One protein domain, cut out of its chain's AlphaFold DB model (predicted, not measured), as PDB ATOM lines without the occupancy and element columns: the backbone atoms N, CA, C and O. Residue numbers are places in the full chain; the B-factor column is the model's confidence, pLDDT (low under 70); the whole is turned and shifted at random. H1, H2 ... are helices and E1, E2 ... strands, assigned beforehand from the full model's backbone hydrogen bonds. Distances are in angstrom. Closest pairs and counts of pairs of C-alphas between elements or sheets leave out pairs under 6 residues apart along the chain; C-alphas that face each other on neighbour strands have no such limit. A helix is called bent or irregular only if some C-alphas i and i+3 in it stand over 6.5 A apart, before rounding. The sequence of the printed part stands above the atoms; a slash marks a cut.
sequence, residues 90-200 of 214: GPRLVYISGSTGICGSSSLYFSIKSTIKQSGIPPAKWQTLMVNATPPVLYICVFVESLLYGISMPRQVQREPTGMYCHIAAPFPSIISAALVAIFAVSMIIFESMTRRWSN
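What this domain is: This is residues 90 to 200 of the 214 residues of an uncharacterized protein of Dendrothele bispora (strain CBS 962.96) (UniProt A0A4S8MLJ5). The domain is a long, loose rod of three helices running lengthwise, alternately one way and the other, with a small hairpin of two short strands at one end. The bent helix H2 is the shared partner: H1 and H3 each meet its second arm, while H1 and H3 stay apart from each other. The printed part has 111 residues, with three named helices and two named strands in the order H1, H2, E1, E2, H3; the sheet has the order E1 - E2 and is antiparallel, and the class is mostly helix. The whole is loose, with a radius of gyration of the C-alphas of 17.9 A, and the C-alphas span 55 by 22 by 19 A.

How they stand to each other: The sheet is made of E1, residues 157 to 159, and E2, residues 166 to 168, which form a hairpin. They are antiparallel neighbours, with 142 degrees between their N-to-C directions. C-alphas 157 and 168 face each other at 4.8 A, and so do C-alphas 159 and 166 at 4.3 A. N 158 and O 167 are within hydrogen-bond range at 3.0 A, and so are N 167 and O 158 at 2.8 A. H2, residues 125 to 152, was assigned as one helix by its hydrogen bonds but is bent: C-alphas 132 and 135 are 6.8 A apart. Its arms are H2a, residues 125 to 132, and H2b, residues 135 to 152, and their lines stand at a steep tilt of 50 degrees. The closest C-alphas of H2b and E1, those of Gly 150 and Val 157, are 7.0 A apart. H3, residues 172 to 200, touches H2b with its residues 173 to 184 alone. Their closest C-alphas, those of Val 142 and Ser 177, are 5.9 A apart, and the two run opposite ways at a shallow tilt of 19 degrees. H2a and H3 are near each other, with 8 pairs of C-alphas within 10 A. H1, residues 100 to 116, touches H2b at that arm's residues 135 to 139 alone. Their closest C-alphas, those of Ser 107 and Pro 135, are 7.0 A apart, and these two also run opposite ways at a shallow tilt of 19 degrees. H1 and H2a are close but not clearly touching, with C-alphas 111 and 131 the closest at 7.1 A; they run opposite ways at a shallow tilt of 33 degrees, only just short of steep. H1 is apart from H3, from E1 and from E2. Every O i to N i+4 pair is within hydrogen-bond range in H2a, H2b and H3, against 9 of 13 in H1.

Where its parts are: E1 runs 6.8 A from Val 157 to Arg 159, and E2 runs 6.7 A from Cys 166 to Ile 168. H3 is the longest helix, 42.2 A from C-alpha 172 at (20.541, 21.746, -24.595) to C-alpha 200 at (42.528, 21.255, 11.384). H2a measures 10.8 A from Lys 125 to Asn 132, and H2b 25.7 A from Pro 135 to Ser 152. H1 begins with C-alpha 100 at (15.254, 14.001, -11.525) and measures 24.9 A to Ile 116.

The domain as a whole: The outline is a rod, and the two C-alphas farthest apart, those of Pro 161 and Asn 200, are 57.1 A from each other. The printed part has no cut. The links from H2 to E1 and from E2 to H3 are tight, those from H1 to H2 and from E1 to E2 are short, and none is long. The mean pLDDT of the printed part is 74.8. The residues under 70 are 90 to 120, 122 to 123 and 164, and the mean over H1 is 59.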
ATOM      1  N   GLY A  90       0.047  23.513 -27.025       55.19
ATOM      2  CA  GLY A  90       0.191  24.733 -26.226       55.19
ATOM      3  C   GLY A  90       1.587  24.891 -25.602       55.19
ATOM      4  O   GLY A  90       2.179  23.890 -25.202       55.19
ATOM      5  N   PRO A  91       2.098  26.126 -25.424       47.69
ATOM      6  CA  PRO A  91       3.398  26.418 -24.803       47.69
ATOM      7  C   PRO A  91       3.388  26.222 -23.274       47.69
ATOM      8  O   PRO A  91       3.885  27.060 -22.531       47.69
ATOM      9  N   ARG A  92       2.744  25.174 -22.753       53.38
ATOM     10  CA  ARG A  92       2.485  25.040 -21.314       53.38
ATOM     11  C   ARG A  92       2.879  23.660 -20.800       53.38
ATOM     12  O   ARG A  92       2.164  22.684 -21.004       53.38
ATOM     13  N   LEU A  93       4.000  23.685 -20.077       49.53
ATOM     14  CA  LEU A  93       4.630  22.632 -19.283       49.53
ATOM     15  C   LEU A  93       5.171  21.433 -20.072       49.53
ATOM     16  O   LEU A  93       4.530  20.401 -20.231       49.53
ATOM     17  N   VAL A  94       6.425  21.566 -20.494       50.19
ATOM     18  CA  VAL A  94       7.258  20.442 -20.921       50.19
ATOM     19  C   VAL A  94       7.881  19.834 -19.674       50.19
ATOM     20  O   VAL A  94       8.561  20.529 -18.921       50.19
ATOM     21  N   TYR A  95       7.608  18.559 -19.420       56.06
ATOM     22  CA  TYR A  95       8.087  17.890 -18.219       56.06
ATOM     23  C   TYR A  95       9.428  17.192 -18.442       56.06
ATOM     24  O   TYR A  95       9.625  16.447 -19.399       56.06
ATOM     25  N   ILE A  96      10.312  17.401 -17.468       53.16
ATOM     26  CA  ILE A  96      11.596  16.734 -17.240       53.16
ATOM     27  C   ILE A  96      11.320  15.345 -16.638       53.16
ATOM     28  O   ILE A  96      11.396  15.174 -15.424       53.16
ATOM     29  N   SER A  97      10.922  14.343 -17.429       52.91
ATOM     30  CA  SER A  97      10.514  13.043 -16.843       52.91
ATOM     31  C   SER A  97      11.655  12.052 -16.630       52.91
ATOM     32  O   SER A  97      11.433  10.994 -16.051       52.91
ATOM     33  N   GLY A  98      12.873  12.368 -17.080       51.31
ATOM     34  CA  GLY A  98      13.949  11.374 -17.150       51.31
ATOM     35  C   GLY A  98      15.000  11.425 -16.039       51.31
ATOM     36  O   GLY A  98      15.471  10.380 -15.604       51.31
ATOM     37  N   SER A  99      15.416  12.607 -15.575       52.12
ATOM     38  CA  SER A  99      16.702  12.736 -14.855       52.12
ATOM     39  C   SER A  99      16.593  13.008 -13.353       52.12
ATOM     40  O   SER A  99      17.536  12.769 -12.596       52.12
ATOM     41  N   THR A 100      15.444  13.478 -12.887       52.19
ATOM     42  CA  THR A 100      15.254  14.001 -11.525       52.19
ATOM     43  C   THR A 100      15.074  12.903 -10.469       52.19
ATOM     44  O   THR A 100      15.419  13.120  -9.309       52.19
ATOM     45  N   GLY A 101      14.636  11.698 -10.857       52.97
ATOM     46  CA  GLY A 101      14.436  10.576  -9.926       52.97
ATOM     47  C   GLY A 101      15.731   9.929  -9.412       52.97
ATOM     48  O   GLY A 101      15.798   9.519  -8.255       52.97
ATOM     49  N   ILE A 102      16.779   9.867 -10.241       50.06
ATOM     50  CA  ILE A 102      18.022   9.145  -9.902       50.06
ATOM     51  C   ILE A 102      19.071  10.090  -9.284       50.06
ATOM     52  O   ILE A 102      19.828   9.685  -8.407       50.06
ATOM     53  N   CYS A 103      19.087  11.375  -9.662       52.47
ATOM     54  CA  CYS A 103      20.014  12.359  -9.079       52.47
ATOM     55  C   CYS A 103      19.608  12.858  -7.677       52.47
ATOM     56  O   CYS A 103      20.464  13.269  -6.889       52.47
ATOM     57  N   GLY A 104      18.315  12.818  -7.333       54.72
ATOM     58  CA  GLY A 104      17.839  13.278  -6.023       54.72
ATOM     59  C   GLY A 104      18.251  12.360  -4.865       54.72
ATOM     60  O   GLY A 104      18.594  12.834  -3.781       54.72
ATOM     61  N   SER A 105      18.267  11.044  -5.091       60.50
ATOM     62  CA  SER A 105      18.530  10.045  -4.048       60.50
ATOM     63  C   SER A 105      20.007   9.973  -3.641       60.50
ATOM     64  O   SER A 105      20.308   9.855  -2.451       60.50
ATOM     65  N   SER A 106      20.938  10.129  -4.587       57.25
ATOM     66  CA  SER A 106      22.383  10.160  -4.309       57.25
ATOM     67  C   SER A 106      22.804  11.422  -3.550       57.25
ATOM     68  O   SER A 106      23.581  11.342  -2.595       57.25
ATOM     69  N   SER A 107      22.228  12.573  -3.906       57.81
ATOM     70  CA  SER A 107      22.462  13.853  -3.226       57.81
ATOM     71  C   SER A 107      22.001  13.809  -1.766       57.81
ATOM     72  O   SER A 107      22.697  14.284  -0.867       57.81
ATOM     73  N   LEU A 108      20.857  13.167  -1.506       62.19
ATOM     74  CA  LEU A 108      20.320  12.988  -0.158       62.19
ATOM     75  C   LEU A 108      21.168  12.005   0.666       62.19
ATOM     76  O   LEU A 108      21.472  12.279   1.827       62.19
ATOM     77  N   TYR A 109      21.630  10.909   0.057       66.38
ATOM     78  CA  TYR A 109      22.541   9.952   0.694       66.38
ATOM     79  C   TYR A 109      23.867  10.599   1.115       66.38
ATOM     80  O   TYR A 109      24.345  10.374   2.231       66.38
ATOM     81  N   PHE A 110      24.447  11.439   0.253       64.00
ATOM     82  CA  PHE A 110      25.697  12.137   0.558       64.00
ATOM     83  C   PHE A 110      25.512  13.175   1.675       64.00
ATOM     84  O   PHE A 110      26.342  13.259   2.579       64.00
ATOM     85  N   SER A 111      24.379  13.886   1.676       63.62
ATOM     86  CA  SER A 111      24.008  14.838   2.734       63.62
ATOM     87  C   SER A 111      23.832  14.154   4.102       63.62
ATOM     88  O   SER A 111      24.287  14.656   5.131       63.62
ATOM     89  N   ILE A 112      23.252  12.948   4.129       66.31
ATOM     90  CA  ILE A 112      23.115  12.146   5.356       66.31
ATOM     91  C   ILE A 112      24.483  11.653   5.841       66.31
ATOM     92  O   ILE A 112      24.800  11.784   7.025       66.31
ATOM     93  N   LYS A 113      25.331  11.125   4.948       65.75
ATOM     94  CA  LYS A 113      26.671  10.652   5.333       65.75
ATOM     95  C   LYS A 113      27.590  11.772   5.816       65.75
ATOM     96  O   LYS A 113      28.378  11.524   6.731       65.75
ATOM     97  N   SER A 114      27.499  12.974   5.244       59.38
ATOM     98  CA  SER A 114      28.285  14.124   5.711       59.38
ATOM     99  C   SER A 114      27.821  14.598   7.091       59.38
ATOM    100  O   SER A 114      28.655  14.935   7.930       59.38
ATOM    101  N   THR A 115      26.516  14.510   7.370       60.78
ATOM    102  CA  THR A 115      25.930  14.864   8.672       60.78
ATOM    103  C   THR A 115      26.295  13.856   9.770       60.78
ATOM    104  O   THR A 115      26.583  14.252  10.894       60.78
ATOM    105  N   ILE A 116      26.342  12.554   9.461       64.94
ATOM    106  CA  ILE A 116      26.633  11.494  10.452       64.94
ATOM    107  C   ILE A 116      28.113  11.470  10.876       64.94
ATOM    108  O   ILE A 116      28.427  11.053  11.988       64.94
ATOM    109  N   LYS A 117      29.042  11.913  10.018       60.84
ATOM    110  CA  LYS A 117      30.492  11.842  10.289       60.84
ATOM    111  C   LYS A 117      31.090  13.052  11.019       60.84
ATOM    112  O   LYS A 117      32.286  13.022  11.304       60.84
ATOM    113  N   GLN A 118      30.323  14.098  11.330       57.94
ATOM    114  CA  GLN A 118      30.854  15.246  12.074       57.94
ATOM    115  C   GLN A 118      30.969  14.929  13.569       57.94
ATOM    116  O   GLN A 118      30.029  15.051  14.349       57.94
ATOM    117  N   SER A 119      32.165  14.496  13.955       51.31
ATOM    118  CA  SER A 119      32.582  14.246  15.326       51.31
ATOM    119  C   SER A 119      32.795  15.556  16.101       51.31
ATOM    120  O   SER A 119      33.685  16.350  15.806       51.31
ATOM    121  N   GLY A 120      31.982  15.756  17.141       66.44
ATOM    122  CA  GLY A 120      32.302  16.541  18.340       66.44
ATOM    123  C   GLY A 120      32.161  18.067  18.285       66.44
ATOM    124  O   GLY A 120      31.838  18.655  19.313       66.44
ATOM    125  N   ILE A 121      32.361  18.721  17.136       70.88
ATOM    126  CA  ILE A 121      32.296  20.193  17.038       70.88
ATOM    127  C   ILE A 121      31.025  20.600  16.278       70.88
ATOM    128  O   ILE A 121      30.867  20.191  15.125       70.88
ATOM    129  N   PRO A 122      30.112  21.392  16.878       69.94
ATOM    130  CA  PRO A 122      28.895  21.812  16.197       69.94
ATOM    131  C   PRO A 122      29.253  22.677  14.974       69.94
ATOM    132  O   PRO A 122      29.956  23.681  15.129       69.94
ATOM    133  N   PRO A 123      28.794  22.325  13.757       69.56
ATOM    134  CA  PRO A 123      29.048  23.132  12.570       69.56
ATOM    135  C   PRO A 123      28.410  24.517  12.710       69.56
ATOM    136  O   PRO A 123      27.363  24.689  13.345       69.56
ATOM    137  N   ALA A 124      29.024  25.523  12.084       80.50
ATOM    138  CA  ALA A 124      28.442  26.858  12.020       80.50
ATOM    139  C   ALA A 124      27.038  26.784  11.392       80.50
ATOM    140  O   ALA A 124      26.840  26.112  10.379       80.50
ATOM    141  N   LYS A 125      26.064  27.511  11.959       82.50
ATOM    142  CA  LYS A 125      24.653  27.481  11.512       82.50
ATOM    143  C   LYS A 125      24.497  27.688   9.996       82.50
ATOM    144  O   LYS A 125      23.651  27.050   9.374       82.50
ATOM    145  N   TRP A 126      25.330  28.552   9.410       79.25
ATOM    146  CA  TRP A 126      25.360  28.830   7.972       79.25
ATOM    147  C   TRP A 126      25.751  27.621   7.125       79.25
ATOM    148  O   TRP A 126      25.187  27.413   6.057       79.25
ATOM    149  N   GLN A 127      26.665  26.787   7.613       77.94
ATOM    150  CA  GLN A 127      27.139  25.627   6.876       77.94
ATOM    151  C   GLN A 127      26.055  24.552   6.766       77.94
ATOM    152  O   GLN A 127      25.773  24.057   5.675       77.94
ATOM    153  N   THR A 128      25.375  24.264   7.877       78.00
ATOM    154  CA  THR A 128      24.207  23.376   7.891       78.00
ATOM    155  C   THR A 128      23.092  23.914   6.995       78.00
ATOM    156  O   THR A 128      22.434  23.142   6.297       78.00
ATOM    157  N   LEU A 129      22.889  25.237   6.978       81.88
ATOM    158  CA  LEU A 129      21.903  25.870   6.106       81.88
ATOM    159  C   LEU A 129      22.248  25.671   4.625       81.88
ATOM    160  O   LEU A 129      21.378  25.237   3.877       81.88
ATOM    161  N   MET A 130      23.493  25.927   4.208       78.94
ATOM    162  CA  MET A 130      23.909  25.763   2.809       78.94
ATOM    163  C   MET A 130      23.807  24.308   2.344       78.94
ATOM    164  O   MET A 130      23.254  24.052   1.278       78.94
ATOM    165  N   VAL A 131      24.262  23.347   3.154       76.75
ATOM    166  CA  VAL A 131      24.181  21.912   2.821       76.75
ATOM    167  C   VAL A 131      22.732  21.456   2.661       76.75
ATOM    168  O   VAL A 131      22.413  20.731   1.722       76.75
ATOM    169  N   ASN A 132      21.834  21.918   3.531       76.00
ATOM    170  CA  ASN A 132      20.423  21.545   3.475       76.00
ATOM    171  C   ASN A 132      19.641  22.291   2.374       76.00
ATOM    172  O   ASN A 132      18.671  21.757   1.844       76.00
ATOM    173  N   ALA A 133      20.036  23.520   2.032       80.94
ATOM    174  CA  ALA A 133      19.374  24.327   1.005       80.94
ATOM    175  C   ALA A 133      19.837  23.991  -0.421       80.94
ATOM    176  O   ALA A 133      19.089  24.213  -1.368       80.94
ATOM    177  N   THR A 134      21.040  23.440  -0.593       79.50
ATOM    178  CA  THR A 134      21.616  23.196  -1.926       79.50
ATOM    179  C   THR A 134      20.767  22.257  -2.796       79.50
ATOM    180  O   THR A 134      20.448  22.647  -3.920       79.50
ATOM    181  N   PRO A 135      20.324  21.072  -2.323       78.62
ATOM    182  CA  PRO A 135      19.518  20.171  -3.150       78.62
ATOM    183  C   PRO A 135      18.196  20.777  -3.660       78.62
ATOM    184  O   PRO A 135      17.943  20.686  -4.862       78.62
ATOM    185  N   PRO A 136      17.349  21.419  -2.824       77.94
ATOM    186  CA  PRO A 136      16.121  22.029  -3.327       77.94
ATOM    187  C   PRO A 136      16.367  23.242  -4.226       77.94
ATOM    188  O   PRO A 136      15.610  23.429  -5.172       77.94
ATOM    189  N   VAL A 137      17.414  24.041  -3.985       83.12
ATOM    190  CA  VAL A 137      17.761  25.155  -4.884       83.12
ATOM    191  C   VAL A 137      18.124  24.624  -6.268       83.12
ATOM    192  O   VAL A 137      17.547  25.072  -7.252       83.12
ATOM    193  N   LEU A 138      19.001  23.617  -6.342       83.31
ATOM    194  CA  LEU A 138      19.371  22.973  -7.603       83.31
ATOM    195  C   LEU A 138      18.141  22.402  -8.324       83.31
ATOM    196  O   LEU A 138      17.981  22.595  -9.527       83.31
ATOM    197  N   TYR A 139      17.253  21.736  -7.581       79.81
ATOM    198  CA  TYR A 139      16.012  21.191  -8.124       79.81
ATOM    199  C   TYR A 139      15.117  22.282  -8.727       79.81
ATOM    200  O   TYR A 139      14.657  22.135  -9.857       79.81
ATOM    201  N   ILE A 140      14.903  23.386  -8.003       80.69
ATOM    202  CA  ILE A 140      14.098  24.516  -8.484       80.69
ATOM    203  C   ILE A 140      14.745  25.143  -9.721       80.69
ATOM    204  O   ILE A 140      14.033  25.421 -10.680       80.69
ATOM    205  N   CYS A 141      16.068  25.325  -9.743       85.19
ATOM    206  CA  CYS A 141      16.779  25.861 -10.905       85.19
ATOM    207  C   CYS A 141      16.558  24.993 -12.152       85.19
ATOM    208  O   CYS A 141      16.058  25.494 -13.154       85.19
ATOM    209  N   VAL A 142      16.827  23.686 -12.067       82.25
ATOM    210  CA  VAL A 142      16.648  22.746 -13.191       82.25
ATOM    211  C   VAL A 142      15.184  22.687 -13.651       82.25
ATOM    212  O   VAL A 142      14.897  22.627 -14.852       82.25
ATOM    213  N   PHE A 143      14.244  22.742 -12.701       80.19
ATOM    214  CA  PHE A 143      12.814  22.799 -12.989       80.19
ATOM    215  C   PHE A 143      12.435  24.066 -13.766       80.19
ATOM    216  O   PHE A 143      11.807  23.979 -14.822       80.19
ATOM    217  N   VAL A 144      12.839  25.236 -13.264       82.38
ATOM    218  CA  VAL A 144      12.549  26.537 -13.878       82.38
ATOM    219  C   VAL A 144      13.187  26.643 -15.257       82.38
ATOM    220  O   VAL A 144      12.528  27.093 -16.186       82.38
ATOM    221  N   GLU A 145      14.424  26.188 -15.431       85.75
ATOM    222  CA  GLU A 145      15.103  26.216 -16.730       85.75
ATOM    223  C   GLU A 145      14.380  25.394 -17.783       85.75
ATOM    224  O   GLU A 145      14.129  25.876 -18.886       85.75
ATOM    225  N   SER A 146      13.991  24.169 -17.443       79.56
ATOM    226  CA  SER A 146      13.293  23.313 -18.401       79.56
ATOM    227  C   SER A 146      11.886  23.826 -18.693       79.56
ATOM    228  O   SER A 146      11.414  23.717 -19.825       79.56
ATOM    229  N   LEU A 147      11.235  24.437 -17.698       79.38
ATOM    230  CA  LEU A 147       9.957  25.112 -17.881       79.38
ATOM    231  C   LEU A 147      10.099  26.304 -18.837       79.38
ATOM    232  O   LEU A 147       9.351  26.398 -19.808       79.38
ATOM    233  N   LEU A 148      11.074  27.183 -18.598       84.62
ATOM    234  CA  LEU A 148      11.352  28.345 -19.445       84.62
ATOM    235  C   LEU A 148      11.732  27.924 -20.865       84.62
ATOM    236  O   LEU A 148      11.228  28.507 -21.826       84.62
ATOM    237  N   TYR A 149      12.560  26.888 -21.015       83.75
ATOM    238  CA  TYR A 149      12.936  26.345 -22.318       83.75
ATOM    239  C   TYR A 149      11.719  25.793 -23.067       83.75
ATOM    240  O   TYR A 149      11.497  26.125 -24.232       83.75
ATOM    241  N   GLY A 150      10.888  25.002 -22.383       77.75
ATOM    242  CA  GLY A 150       9.677  24.425 -22.955       77.75
ATOM    243  C   GLY A 150       8.650  25.467 -23.400       77.75
ATOM    244  O   GLY A 150       8.009  25.293 -24.434       77.75
ATOM    245  N   ILE A 151       8.528  26.571 -22.655       80.69
ATOM    246  CA  ILE A 151       7.673  27.710 -23.026       80.69
ATOM    247  C   ILE A 151       8.269  28.477 -24.214       80.69
ATOM    248  O   ILE A 151       7.533  28.896 -25.105       80.69
ATOM    249  N   SER A 152       9.592  28.653 -24.243       87.75
ATOM    250  CA  SER A 152      10.280  29.459 -25.261       87.75
ATOM    251  C   SER A 152      10.363  28.764 -26.624       87.75
ATOM    252  O   SER A 152      10.342  29.433 -27.655       87.75
ATOM    253  N   MET A 153      10.453  27.430 -26.655       87.12
ATOM    254  CA  MET A 153      10.646  26.647 -27.885       87.12
ATOM    255  C   MET A 153       9.617  25.510 -28.039       87.12
ATOM    256  O   MET A 153       9.996  24.341 -28.135       87.12
ATOM    257  N   PRO A 154       8.310  25.814 -28.155       82.50
ATOM    258  CA  PRO A 154       7.260  24.791 -28.204       82.50
ATOM    259  C   PRO A 154       7.387  23.852 -29.412       82.50
ATOM    260  O   PRO A 154       6.985  22.697 -29.348       82.50
ATOM    261  N   ARG A 155       7.999  24.313 -30.514       85.69
ATOM    262  CA  ARG A 155       8.205  23.503 -31.729       85.69
ATOM    263  C   ARG A 155       9.181  22.336 -31.545       85.69
ATOM    264  O   ARG A 155       9.162  21.414 -32.349       85.69
ATOM    265  N   GLN A 156      10.048  22.386 -30.533       85.75
ATOM    266  CA  GLN A 156      11.019  21.318 -30.259       85.75
ATOM    267  C   GLN A 156      10.478  20.239 -29.316       85.75
ATOM    268  O   GLN A 156      11.164  19.253 -29.043       85.75
ATOM    269  N   VAL A 157       9.263  20.434 -28.810       81.06
ATOM    270  CA  VAL A 157       8.589  19.519 -27.898       81.06
ATOM    271  C   VAL A 157       7.821  18.522 -28.745       81.06
ATOM    272  O   VAL A 157       6.803  18.860 -29.346       81.06
ATOM    273  N   GLN A 158       8.320  17.296 -28.816       83.19
ATOM    274  CA  GLN A 158       7.664  16.227 -29.555       83.19
ATOM    275  C   GLN A 158       7.097  15.208 -28.581       83.19
ATOM    276  O   GLN A 158       7.671  14.915 -27.531       83.19
ATOM    277  N   ARG A 159       5.920  14.681 -28.911       78.62
ATOM    278  CA  ARG A 159       5.306  13.619 -28.123       78.62
ATOM    279  C   ARG A 159       6.014  12.311 -28.449       78.62
ATOM    280  O   ARG A 159       6.151  11.961 -29.619       78.62
ATOM    281  N   GLU A 160       6.442  11.596 -27.416       79.50
ATOM    282  CA  GLU A 160       6.997  10.253 -27.552       79.50
ATOM    283  C   GLU A 160       5.964   9.339 -28.242       79.50
ATOM    284  O   GLU A 160       4.766   9.505 -27.988       79.50
ATOM    285  N   PRO A 161       6.366   8.346 -29.060       77.31
ATOM    286  CA  PRO A 161       5.431   7.431 -29.727       77.31
ATOM    287  C   PRO A 161       4.499   6.680 -28.766       77.31
ATOM    288  O   PRO A 161       3.411   6.259 -29.145       77.31
ATOM    289  N   THR A 162       4.907   6.542 -27.502       73.00
ATOM    290  CA  THR A 162       4.094   5.967 -26.421       73.00
ATOM    291  C   THR A 162       2.920   6.856 -26.010       73.00
ATOM    292  O   THR A 162       2.050   6.431 -25.259       73.00
ATOM    293  N   GLY A 163       2.913   8.119 -26.431       70.56
ATOM    294  CA  GLY A 163       1.903   9.102 -26.072       70.56
ATOM    295  C   GLY A 163       1.932   9.535 -24.603       70.56
ATOM    296  O   GLY A 163       1.126  10.391 -24.236       70.56
ATOM    297  N   MET A 164       2.829   8.992 -23.775       67.69
ATOM    298  CA  MET A 164       2.853   9.237 -22.326       67.69
ATOM    299  C   MET A 164       3.687  10.452 -21.928       67.69
ATOM    300  O   MET A 164       3.353  11.138 -20.966       67.69
ATOM    301  N   TYR A 165       4.751  10.731 -22.677       71.06
ATOM    302  CA  TYR A 165       5.699  11.791 -22.358       71.06
ATOM    303  C   TYR A 165       5.933  12.683 -23.571       71.06
ATOM    304  O   TYR A 165       5.780  12.263 -24.719       71.06
ATOM    305  N   CYS A 166       6.304  13.927 -23.300       76.19
ATOM    306  CA  CYS A 166       6.881  14.803 -24.305       76.19
ATOM    307  C   CYS A 166       8.391  14.792 -24.101       76.19
ATOM    308  O   CYS A 166       8.848  15.047 -22.987       76.19
ATOM    309  N   HIS A 167       9.150  14.505 -25.149       79.62
ATOM    310  CA  HIS A 167      10.591  14.687 -25.133       79.62
ATOM    311  C   HIS A 167      10.942  15.997 -25.841       79.62
ATOM    312  O   HIS A 167      10.278  16.438 -26.781       79.62
ATOM    313  N   ILE A 168      12.005  16.638 -25.371       81.62
ATOM    314  CA  ILE A 168      12.651  17.725 -26.097       81.62
ATOM    315  C   ILE A 168      13.738  17.060 -26.932       81.62
ATOM    316  O   ILE A 168      14.646  16.452 -26.372       81.62
ATOM    317  N   ALA A 169      13.649  17.149 -28.258       83.38
ATOM    318  CA  ALA A 169      14.640  16.519 -29.140       83.38
ATOM    319  C   ALA A 169      16.031  17.175 -29.030       83.38
ATOM    320  O   ALA A 169      17.042  16.589 -29.408       83.38
ATOM    321  N   ALA A 170      16.091  18.405 -28.514       85.25
ATOM    322  CA  ALA A 170      17.333  19.135 -28.352       85.25
ATOM    323  C   ALA A 170      18.095  18.726 -27.073       85.25
ATOM    324  O   ALA A 170      17.502  18.680 -25.995       85.25
ATOM    325  N   PRO A 171      19.425  18.533 -27.149       86.56
ATOM    326  CA  PRO A 171      20.245  18.149 -25.997       86.56
ATOM    327  C   PRO A 171      20.527  19.308 -25.022       86.56
ATOM    328  O   PRO A 171      21.071  19.079 -23.941       86.56
ATOM    329  N   PHE A 172      20.179  20.553 -25.373       85.25
ATOM    330  CA  PHE A 172      20.541  21.746 -24.595       85.25
ATOM    331  C   PHE A 172      20.085  21.715 -23.127       85.25
ATOM    332  O   PHE A 172      20.935  21.954 -22.266       85.25
ATOM    333  N   PRO A 173      18.821  21.382 -22.785       81.19
ATOM    334  CA  PRO A 173      18.376  21.380 -21.389       81.19
ATOM    335  C   PRO A 173      19.154  20.377 -20.533       81.19
ATOM    336  O   PRO A 173      19.490  20.659 -19.383       81.19
ATOM    337  N   SER A 174      19.491  19.219 -21.111       81.50
ATOM    338  CA  SER A 174      20.286  18.189 -20.446       81.50
ATOM    339  C   SER A 174      21.726  18.641 -20.213       81.50
ATOM    340  O   SER A 174      22.251  18.421 -19.124       81.50
ATOM    341  N   ILE A 175      22.347  19.309 -21.193       88.81
ATOM    342  CA  ILE A 175      23.714  19.840 -21.070       88.81
ATOM    343  C   ILE A 175      23.779  20.934 -19.997       88.81
ATOM    344  O   ILE A 175      24.659  20.887 -19.141       88.81
ATOM    345  N   ILE A 176      22.840  21.886 -20.007       88.19
ATOM    346  CA  ILE A 176      22.793  22.984 -19.026       88.19
ATOM    347  C   ILE A 176      22.573  22.424 -17.618       88.19
ATOM    348  O   ILE A 176      23.339  22.731 -16.705       88.19
ATOM    349  N   SER A 177      21.602  21.519 -17.458       84.56
ATOM    350  CA  SER A 177      21.337  20.865 -16.172       84.56
ATOM    351  C   SER A 177      22.561  20.101 -15.663       84.56
ATOM    352  O   SER A 177      22.909  20.203 -14.489       84.56
ATOM    353  N   ALA A 178      23.249  19.358 -16.537       84.50
ATOM    354  CA  ALA A 178      24.464  18.631 -16.179       84.50
ATOM    355  C   ALA A 178      25.601  19.578 -15.766       84.50
ATOM    356  O   ALA A 178      26.277  19.322 -14.770       84.50
ATOM    357  N   ALA A 179      25.783  20.689 -16.486       89.81
ATOM    358  CA  ALA A 179      26.772  21.708 -16.152       89.81
ATOM    359  C   ALA A 179      26.485  22.346 -14.785       89.81
ATOM    360  O   ALA A 179      27.395  22.470 -13.966       89.81
ATOM    361  N   LEU A 180      25.226  22.678 -14.492       86.00
ATOM    362  CA  LEU A 180      24.829  23.195 -13.182       86.00
ATOM    363  C   LEU A 180      25.097  22.186 -12.075       86.00
ATOM    364  O   LEU A 180      25.748  22.526 -11.091       86.00
ATOM    365  N   VAL A 181      24.664  20.935 -12.243       83.75
ATOM    366  CA  VAL A 181      24.927  19.866 -11.270       83.75
ATOM    367  C   VAL A 181      26.432  19.734 -11.014       83.75
ATOM    368  O   VAL A 181      26.843  19.653  -9.859       83.75
ATOM    369  N   ALA A 182      27.260  19.779 -12.062       86.88
ATOM    370  CA  ALA A 182      28.715  19.726 -11.935       86.88
ATOM    371  C   ALA A 182      29.281  20.934 -11.166       86.88
ATOM    372  O   ALA A 182      30.081  20.747 -10.250       86.88
ATOM    373  N   ILE A 183      28.838  22.158 -11.472       89.31
ATOM    374  CA  ILE A 183      29.260  23.382 -10.769       89.31
ATOM    375  C   ILE A 183      28.882  23.317  -9.284       89.31
ATOM    376  O   ILE A 183      29.706  23.616  -8.418       89.31
ATOM    377  N   PHE A 184      27.656  22.895  -8.970       84.31
ATOM    378  CA  PHE A 184      27.190  22.740  -7.593       84.31
ATOM    379  C   PHE A 184      27.927  21.620  -6.846       84.31
ATOM    380  O   PHE A 184      28.228  21.767  -5.661       84.31
ATOM    381  N   ALA A 185      28.269  20.522  -7.521       82.94
ATOM    382  CA  ALA A 185      29.069  19.452  -6.934       82.94
ATOM    383  C   ALA A 185      30.500  19.921  -6.627       82.94
ATOM    384  O   ALA A 185      30.999  19.705  -5.522       82.94
ATOM    385  N   VAL A 186      31.147  20.615  -7.567       89.19
ATOM    386  CA  VAL A 186      32.494  21.173  -7.375       89.19
ATOM    387  C   VAL A 186      32.496  22.206  -6.251       89.19
ATOM    388  O   VAL A 186      33.370  22.156  -5.386       89.19
ATOM    389  N   SER A 187      31.507  23.102  -6.201       86.38
ATOM    390  CA  SER A 187      31.417  24.093  -5.125       86.38
ATOM    391  C   SER A 187      31.230  23.430  -3.759       86.38
ATOM    392  O   SER A 187      31.948  23.779  -2.824       86.38
ATOM    393  N   MET A 188      30.367  22.413  -3.645       81.44
ATOM    394  CA  MET A 188      30.217  21.590  -2.435       81.44
ATOM    395  C   MET A 188      31.545  20.966  -1.987       81.44
ATOM    396  O   MET A 188      31.893  21.061  -0.809       81.44
ATOM    397  N   ILE A 189      32.314  20.383  -2.912       86.19
ATOM    398  CA  ILE A 189      33.624  19.779  -2.612       86.19
ATOM    399  C   ILE A 189      34.615  20.840  -2.119       86.19
ATOM    400  O   ILE A 189      35.307  20.621  -1.121       86.19
ATOM    401  N   ILE A 190      34.669  22.005  -2.773       89.06
ATOM    402  CA  ILE A 190      35.530  23.119  -2.354       89.06
ATOM    403  C   ILE A 190      35.140  23.573  -0.943       89.06
ATOM    404  O   ILE A 190      36.006  23.643  -0.070       89.06
ATOM    405  N   PHE A 191      33.851  23.790  -0.678       82.44
ATOM    406  CA  PHE A 191      33.359  24.169   0.647       82.44
ATOM    407  C   PHE A 191      33.702  23.131   1.721       82.44
ATOM    408  O   PHE A 191      34.152  23.495   2.812       82.44
ATOM    409  N   GLU A 192      33.543  21.840   1.427       82.56
ATOM    410  CA  GLU A 192      33.913  20.773   2.357       82.56
ATOM    411  C   GLU A 192      35.425  20.770   2.622       82.56
ATOM    412  O   GLU A 192      35.854  20.701   3.777       82.56
ATOM    413  N   SER A 193      36.242  20.909   1.574       87.19
ATOM    414  CA  SER A 193      37.703  20.937   1.684       87.19
ATOM    415  C   SER A 193      38.202  22.120   2.520       87.19
ATOM    416  O   SER A 193      39.028  21.940   3.418       87.19
ATOM    417  N   MET A 194      37.636  23.313   2.303       85.00
ATOM    418  CA  MET A 194      37.938  24.516   3.077       85.00
ATOM    419  C   MET A 194      37.549  24.337   4.542       85.00
ATOM    420  O   MET A 194      38.336  24.663   5.430       85.00
ATOM    421  N   THR A 195      36.376  23.756   4.801       81.44
ATOM    422  CA  THR A 195      35.912  23.494   6.170       81.44
ATOM    423  C   THR A 195      36.840  22.530   6.896       81.44
ATOM    424  O   THR A 195      37.251  22.795   8.025       81.44
ATOM    425  N   ARG A 196      37.206  21.418   6.249       82.69
ATOM    426  CA  ARG A 196      38.132  20.433   6.821       82.69
ATOM    427  C   ARG A 196      39.473  21.085   7.146       82.69
ATOM    428  O   ARG A 196      39.973  20.928   8.259       82.69
ATOM    429  N   ARG A 197      40.022  21.879   6.220       88.38
ATOM    430  CA  ARG A 197      41.280  22.608   6.434       88.38
ATOM    431  C   ARG A 197      41.187  23.571   7.614       88.38
ATOM    432  O   ARG A 197      42.072  23.559   8.464       88.38
ATOM    433  N   TRP A 198      40.107  24.346   7.703       82.81
ATOM    434  CA  TRP A 198      39.865  25.255   8.823       82.81
ATOM    435  C   TRP A 198      39.784  24.510  10.160       82.81
ATOM    436  O   TRP A 198      40.457  24.884  11.116       82.81
ATOM    437  N   SER A 199      39.041  23.400  10.219       78.44
ATOM    438  CA  SER A 199      38.923  22.597  11.445       78.44
ATOM    439  C   SER A 199      40.253  22.013  11.929       78.44
ATOM    440  O   SER A 199      40.442  21.852  13.131       78.44
ATOM    441  N   ASN A 200      41.195  21.735  11.020       82.44
ATOM    442  CA  ASN A 200      42.528  21.255  11.384       82.44
ATOM    443  C   ASN A 200      43.409  22.371  11.961       82.44
ATOM    444  O   ASN A 200      44.222  22.098  12.839       82.44
TER     445      ASN A 200